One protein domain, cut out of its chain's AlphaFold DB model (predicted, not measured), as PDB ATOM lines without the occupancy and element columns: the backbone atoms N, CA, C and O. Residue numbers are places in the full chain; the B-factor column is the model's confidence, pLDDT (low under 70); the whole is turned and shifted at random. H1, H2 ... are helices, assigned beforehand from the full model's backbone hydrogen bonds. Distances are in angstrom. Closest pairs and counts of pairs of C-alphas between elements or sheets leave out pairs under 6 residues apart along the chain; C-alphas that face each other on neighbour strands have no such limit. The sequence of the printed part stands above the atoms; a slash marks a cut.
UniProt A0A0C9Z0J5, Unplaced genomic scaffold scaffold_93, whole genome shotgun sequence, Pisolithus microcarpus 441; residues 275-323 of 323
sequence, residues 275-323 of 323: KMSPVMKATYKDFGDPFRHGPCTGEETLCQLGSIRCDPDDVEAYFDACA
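AT A GLANCE: This is residues 275 to 323 of the 323 residues of an uncharacterized protein of Pisolithus microcarpus 441 (UniProt A0A0C9Z0J5). With little regular structure, this is an open, loosely wound chain: a long looped stretch, residues 275 to 297, makes one end, the short helix H1 follows it, and the short helix H2 lies at the other end. The printed part has 49 residues, of which 15 are in the two named helices, H1 then H2; there is no named strand, and the class is all helix. It is loose, with a radius of gyration of the C-alphas of 13.7 A, and only just elongated, spanning 40 by 20 by 12 A.

HOW THE PARTS SIT: Go past residue 297 to H1, residues 298 to 305, and on through a short link of 9 residues to H2, residues 315 to 321. The two helices are apart. In both, every O i to N i+4 pair is within hydrogen-bond range.

IN THESE COORDINATES: Find C-alpha 298 at (-41.575, 5.382, 7.488); from there H1 runs 10.4 A to C-alpha 305. H2 runs 9.6 A from C-alpha 315 to C-alpha 321 at (-26.778, -0.642, -3.237).

THE WHOLE: The two C-alphas farthest apart, those of Pro 290 and Asp 314, are 40.7 A from each other. The printed part has no cut, and residue 323, the chain's last, is the one with pLDDT under 70.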
ATOM      1  N   LYS A 275     -28.485  16.908   3.315       83.56
ATOM      2  CA  LYS A 275     -29.108  17.895   2.407       83.56
ATOM      3  C   LYS A 275     -30.485  17.483   1.858       83.56
ATOM      4  O   LYS A 275     -30.903  17.996   0.819       83.56
ATOM      5  N   MET A 276     -31.196  16.603   2.553       87.69
ATOM      6  CA  MET A 276     -32.617  16.321   2.334       87.69
ATOM      7  C   MET A 276     -33.413  16.636   3.601       87.69
ATOM      8  O   MET A 276     -32.840  16.761   4.684       87.69
ATOM      9  N   SER A 277     -34.723  16.830   3.463       90.06
ATOM     10  CA  SER A 277     -35.609  17.032   4.608       90.06
ATOM     11  C   SER A 277     -35.965  15.685   5.256       90.06
ATOM     12  O   SER A 277     -36.408  14.787   4.545       90.06
ATOM     13  N   PRO A 278     -35.846  15.530   6.590       90.38
ATOM     14  CA  PRO A 278     -36.225  14.297   7.295       90.38
ATOM     15  C   PRO A 278     -37.739  14.080   7.387       90.38
ATOM     16  O   PRO A 278     -38.185  13.020   7.807       90.38
ATOM     17  N   VAL A 279     -38.543  15.080   7.015       89.94
ATOM     18  CA  VAL A 279     -40.011  15.052   7.152       89.94
ATOM     19  C   VAL A 279     -40.746  15.198   5.820       89.94
ATOM     20  O   VAL A 279     -41.933  14.890   5.728       89.94
ATOM     21  N   MET A 280     -40.070  15.663   4.770       91.12
ATOM     22  CA  MET A 280     -40.649  15.882   3.441       91.12
ATOM     23  C   MET A 280     -39.713  15.351   2.362       91.12
ATOM     24  O   MET A 280     -38.502  15.351   2.530       91.12
ATOM     25  N   LYS A 281     -40.258  15.008   1.196       90.31
ATOM     26  CA  LYS A 281     -39.517  14.590  -0.006       90.31
ATOM     27  C   LYS A 281     -38.815  15.752  -0.723       90.31
ATOM     28  O   LYS A 281     -38.732  15.767  -1.944       90.31
ATOM     29  N   ALA A 282     -38.360  16.741   0.037       91.19
ATOM     30  CA  ALA A 282     -37.660  17.908  -0.469       91.19
ATOM     31  C   ALA A 282     -36.150  17.720  -0.304       91.19
ATOM     32  O   ALA A 282     -35.667  17.287   0.748       91.19
ATOM     33  N   THR A 283     -35.398  18.107  -1.325       90.56
ATOM     34  CA  THR A 283     -33.938  18.191  -1.293       90.56
ATOM     35  C   THR A 283     -33.497  19.638  -1.087       90.56
ATOM     36  O   THR A 283     -34.280  20.572  -1.231       90.56
ATOM     37  N   TYR A 284     -32.213  19.869  -0.814       89.69
ATOM     38  CA  TYR A 284     -31.681  21.229  -0.666       89.69
ATOM     39  C   TYR A 284     -31.883  22.130  -1.889       89.69
ATOM     40  O   TYR A 284     -31.793  23.347  -1.754       89.69
ATOM     41  N   LYS A 285     -32.106  21.553  -3.077       92.06
ATOM     42  CA  LYS A 285     -32.401  22.316  -4.298       92.06
ATOM     43  C   LYS A 285     -33.818  22.882  -4.293       92.06
ATOM     44  O   LYS A 285     -34.065  23.886  -4.950       92.06
ATOM     45  N   ASP A 286     -34.698  22.235  -3.545       92.31
ATOM     46  CA  ASP A 286     -36.109  22.569  -3.412       92.31
ATOM     47  C   ASP A 286     -36.351  23.519  -2.223       92.31
ATOM     48  O   ASP A 286     -37.411  24.121  -2.070       92.31
ATOM     49  N   PHE A 287     -35.358  23.689  -1.345       88.62
ATOM     50  CA  PHE A 287     -35.488  24.559  -0.179       88.62
ATOM     51  C   PHE A 287     -35.653  26.022  -0.603       88.62
ATOM     52  O   PHE A 287     -34.797  26.600  -1.272       88.62
ATOM     53  N   GLY A 288     -36.754  26.633  -0.159       88.06
ATOM     54  CA  GLY A 288     -37.151  27.988  -0.544       88.06
ATOM     55  C   GLY A 288     -38.115  28.036  -1.729       88.06
ATOM     56  O   GLY A 288     -38.589  29.122  -2.065       88.06
ATOM     57  N   ASP A 289     -38.441  26.891  -2.336       90.88
ATOM     58  CA  ASP A 289     -39.548  26.813  -3.278       90.88
ATOM     59  C   ASP A 289     -40.912  26.922  -2.548       90.88
ATOM     60  O   ASP A 289     -41.021  26.631  -1.352       90.88
ATOM     61  N   PRO A 290     -41.970  27.405  -3.226       92.19
ATOM     62  CA  PRO A 290     -43.313  27.471  -2.651       92.19
ATOM     63  C   PRO A 290     -44.076  26.138  -2.762       92.19
ATOM     64  O   PRO A 290     -45.254  26.076  -2.399       92.19
ATOM     65  N   PHE A 291     -43.467  25.092  -3.328       92.44
ATOM     66  CA  PHE A 291     -44.127  23.826  -3.598       92.44
ATOM     67  C   PHE A 291     -44.135  22.957  -2.339       92.44
ATOM     68  O   PHE A 291     -43.124  22.697  -1.692       92.44
ATOM     69  N   ARG A 292     -45.319  22.462  -1.972       89.19
ATOM     70  CA  ARG A 292     -45.451  21.568  -0.823       89.19
ATOM     71  C   ARG A 292     -45.109  20.142  -1.241       89.19
ATOM     72  O   ARG A 292     -45.983  19.394  -1.676       89.19
ATOM     73  N   HIS A 293     -43.842  19.779  -1.079       92.25
ATOM     74  CA  HIS A 293     -43.366  18.410  -1.275       92.25
ATOM     75  C   HIS A 293     -44.114  17.421  -0.373       92.25
ATOM     76  O   HIS A 293     -44.533  17.754   0.738       92.25
ATOM     77  N   GLY A 294     -44.299  16.195  -0.871       92.81
ATOM     78  CA  GLY A 294     -44.976  15.130  -0.125       92.81
ATOM     79  C   GLY A 294     -44.231  14.753   1.165       92.81
ATOM     80  O   GLY A 294     -43.039  15.044   1.281       92.81
ATOM     81  N   PRO A 295     -44.898  14.111   2.137       92.94
ATOM     82  CA  PRO A 295     -44.251  13.680   3.373       92.94
ATOM     83  C   PRO A 295     -43.214  12.584   3.103       92.94
ATOM     84  O   PRO A 295     -43.413  11.751   2.221       92.94
ATOM     85  N   CYS A 296     -42.125  12.575   3.871       90.38
ATOM     86  CA  CYS A 296     -41.253  11.408   3.991       90.38
ATOM     87  C   CYS A 296     -41.872  10.489   5.051       90.38
ATOM     88  O   CYS A 296     -42.054  10.911   6.193       90.38
ATOM     89  N   THR A 297     -42.283   9.282   4.664       91.81
ATOM     90  CA  THR A 297     -42.990   8.357   5.564       91.81
ATOM     91  C   THR A 297     -42.136   7.138   5.880       91.81
ATOM     92  O   THR A 297     -41.389   6.657   5.032       91.81
ATOM     93  N   GLY A 298     -42.288   6.598   7.092       89.94
ATOM     94  CA  GLY A 298     -41.575   5.382   7.488       89.94
ATOM     95  C   GLY A 298     -41.909   4.177   6.602       89.94
ATOM     96  O   GLY A 298     -41.031   3.370   6.331       89.94
ATOM     97  N   GLU A 299     -43.142   4.080   6.095       91.88
ATOM     98  CA  GLU A 299     -43.548   3.015   5.166       91.88
ATOM     99  C   GLU A 299     -42.734   3.053   3.867       91.88
ATOM    100  O   GLU A 299     -42.242   2.024   3.410       91.88
ATOM    101  N   GLU A 300     -42.513   4.242   3.306       91.00
ATOM    102  CA  GLU A 300     -41.686   4.409   2.111       91.00
ATOM    103  C   GLU A 300     -40.219   4.076   2.380       91.00
ATOM    104  O   GLU A 300     -39.613   3.363   1.579       91.00
ATOM    105  N   THR A 301     -39.667   4.530   3.511       91.50
ATOM    106  CA  THR A 301     -38.304   4.174   3.930       91.50
ATOM    107  C   THR A 301     -38.158   2.657   4.064       91.50
ATOM    108  O   THR A 301     -37.226   2.077   3.512       91.50
ATOM    109  N   LEU A 302     -39.103   1.981   4.721       92.50
ATOM    110  CA  LEU A 302     -39.095   0.523   4.867       92.50
ATOM    111  C   LEU A 302     -39.234  -0.196   3.518       92.50
ATOM    112  O   LEU A 302     -38.549  -1.190   3.284       92.50
ATOM    113  N   CYS A 303     -40.068   0.312   2.605       92.75
ATOM    114  CA  CYS A 303     -40.179  -0.221   1.247       92.75
ATOM    115  C   CYS A 303     -38.864  -0.096   0.465       92.75
ATOM    116  O   CYS A 303     -38.483  -1.029  -0.241       92.75
ATOM    117  N   GLN A 304     -38.164   1.036   0.592       90.19
ATOM    118  CA  GLN A 304     -36.858   1.244  -0.037       90.19
ATOM    119  C   GLN A 304     -35.809   0.298   0.546       90.19
ATOM    120  O   GLN A 304     -35.138  -0.397  -0.215       90.19
ATOM    121  N   LEU A 305     -35.734   0.189   1.874       89.81
ATOM    122  CA  LEU A 305     -34.831  -0.747   2.548       89.81
ATOM    123  C   LEU A 305     -35.106  -2.198   2.123       89.81
ATOM    124  O   LEU A 305     -34.178  -2.936   1.812       89.81
ATOM    125  N   GLY A 306     -36.378  -2.590   2.006       91.00
ATOM    126  CA  GLY A 306     -36.774  -3.920   1.531       91.00
ATOM    127  C   GLY A 306     -36.453  -4.200   0.055       91.00
ATOM    128  O   GLY A 306     -36.516  -5.353  -0.375       91.00
ATOM    129  N   SER A 307     -36.116  -3.176  -0.735       91.69
ATOM    130  CA  SER A 307     -35.706  -3.334  -2.137       91.69
ATOM    131  C   SER A 307     -34.213  -3.640  -2.305       91.69
ATOM    132  O   SER A 307     -33.809  -4.125  -3.367       91.69
ATOM    133  N   ILE A 308     -33.409  -3.412  -1.262       91.38
ATOM    134  CA  ILE A 308     -31.966  -3.652  -1.253       91.38
ATOM    135  C   ILE A 308     -31.710  -5.166  -1.234       91.38
ATOM    136  O   ILE A 308     -32.232  -5.894  -0.393       91.38
ATOM    137  N   ARG A 309     -30.916  -5.658  -2.193       90.06
ATOM    138  CA  ARG A 309     -30.630  -7.095  -2.389       90.06
ATOM    139  C   ARG A 309     -29.173  -7.446  -2.099       90.06
ATOM    140  O   ARG A 309     -28.520  -8.100  -2.909       90.06
ATOM    141  N   CYS A 310     -28.668  -7.005  -0.959       92.69
ATOM    142  CA  CYS A 310     -27.356  -7.384  -0.451       92.69
ATOM    143  C   CYS A 310     -27.449  -7.683   1.046       92.69
ATOM    144  O   CYS A 310     -28.462  -7.395   1.683       92.69
ATOM    145  N   ASP A 311     -26.391  -8.276   1.584       89.06
ATOM    146  CA  ASP A 311     -26.244  -8.441   3.023       89.06
ATOM    147  C   ASP A 311     -26.000  -7.060   3.669       89.06
ATOM    148  O   ASP A 311     -25.065  -6.376   3.250       89.06
ATOM    149  N   PRO A 312     -26.817  -6.607   4.641       86.12
ATOM    150  CA  PRO A 312     -26.573  -5.356   5.361       86.12
ATOM    151  C   PRO A 312     -25.254  -5.339   6.149       86.12
ATOM    152  O   PRO A 312     -24.729  -4.255   6.417       86.12
ATOM    153  N   ASP A 313     -24.716  -6.514   6.501       86.31
ATOM    154  CA  ASP A 313     -23.416  -6.646   7.171       86.31
ATOM    155  C   ASP A 313     -22.236  -6.556   6.178       86.31
ATOM    156  O   ASP A 313     -21.105  -6.246   6.570       86.31
ATOM    157  N   ASP A 314     -22.483  -6.737   4.873       91.06
ATOM    158  CA  ASP A 314     -21.547  -6.339   3.815       91.06
ATOM    159  C   ASP A 314     -21.717  -4.842   3.536       91.06
ATOM    160  O   ASP A 314     -22.375  -4.413   2.589       91.06
ATOM    161  N   VAL A 315     -21.140  -4.022   4.416       89.88
ATOM    162  CA  VAL A 315     -21.379  -2.572   4.429       89.88
ATOM    163  C   VAL A 315     -20.907  -1.878   3.149       89.88
ATOM    164  O   VAL A 315     -21.466  -0.844   2.786       89.88
ATOM    165  N   GLU A 316     -19.915  -2.422   2.438       89.69
ATOM    166  CA  GLU A 316     -19.502  -1.872   1.142       89.69
ATOM    167  C   GLU A 316     -20.553  -2.162   0.066       89.69
ATOM    168  O   GLU A 316     -21.016  -1.226  -0.590       89.69
ATOM    169  N   ALA A 317     -21.006  -3.416  -0.053       91.38
ATOM    170  CA  ALA A 317     -22.080  -3.769  -0.981       91.38
ATOM    171  C   ALA A 317     -23.396  -3.051  -0.641       91.38
ATOM    172  O   ALA A 317     -24.101  -2.589  -1.539       91.38
ATOM    173  N   TYR A 318     -23.706  -2.913   0.649       90.56
ATOM    174  CA  TYR A 318     -24.863  -2.172   1.140       90.56
ATOM    175  C   TYR A 318     -24.783  -0.692   0.795       90.56
ATOM    176  O   TYR A 318     -25.744  -0.134   0.265       90.56
ATOM    177  N   PHE A 319     -23.633  -0.058   1.031       89.06
ATOM    178  CA  PHE A 319     -23.427   1.340   0.671       89.06
ATOM    179  C   PHE A 319     -23.619   1.573  -0.833       89.06
ATOM    180  O   PHE A 319     -24.301   2.523  -1.214       89.06
ATOM    181  N   ASP A 320     -23.068   0.699  -1.676       88.31
ATOM    182  CA  ASP A 320     -23.203   0.804  -3.130       88.31
ATOM    183  C   ASP A 320     -24.638   0.524  -3.606       88.31
ATOM    184  O   ASP A 320     -25.099   1.149  -4.557       88.31
ATOM    185  N   ALA A 321     -25.373  -0.368  -2.935       87.75
ATOM    186  CA  ALA A 321     -26.778  -0.642  -3.237       87.75
ATOM    187  C   ALA A 321     -27.733   0.485  -2.800       87.75
ATOM    188  O   ALA A 321     -28.845   0.577  -3.323       87.75
ATOM    189  N   CYS A 322     -27.315   1.326  -1.848       83.19
ATOM    190  CA  CYS A 322     -28.061   2.496  -1.375       83.19
ATOM    191  C   CYS A 322     -27.793   3.778  -2.185       83.19
ATOM    192  O   CYS A 322     -28.452   4.794  -1.934       83.19
ATOM    193  N   ALA A 323     -26.788   3.769  -3.066       69.06
ATOM    194  CA  ALA A 323     -26.360   4.923  -3.861       69.06
ATOM    195  C   ALA A 323     -27.285   5.189  -5.059       69.06
ATOM    196  O   ALA A 323     -27.544   6.389  -5.316       69.06
TER     197      ALA A 323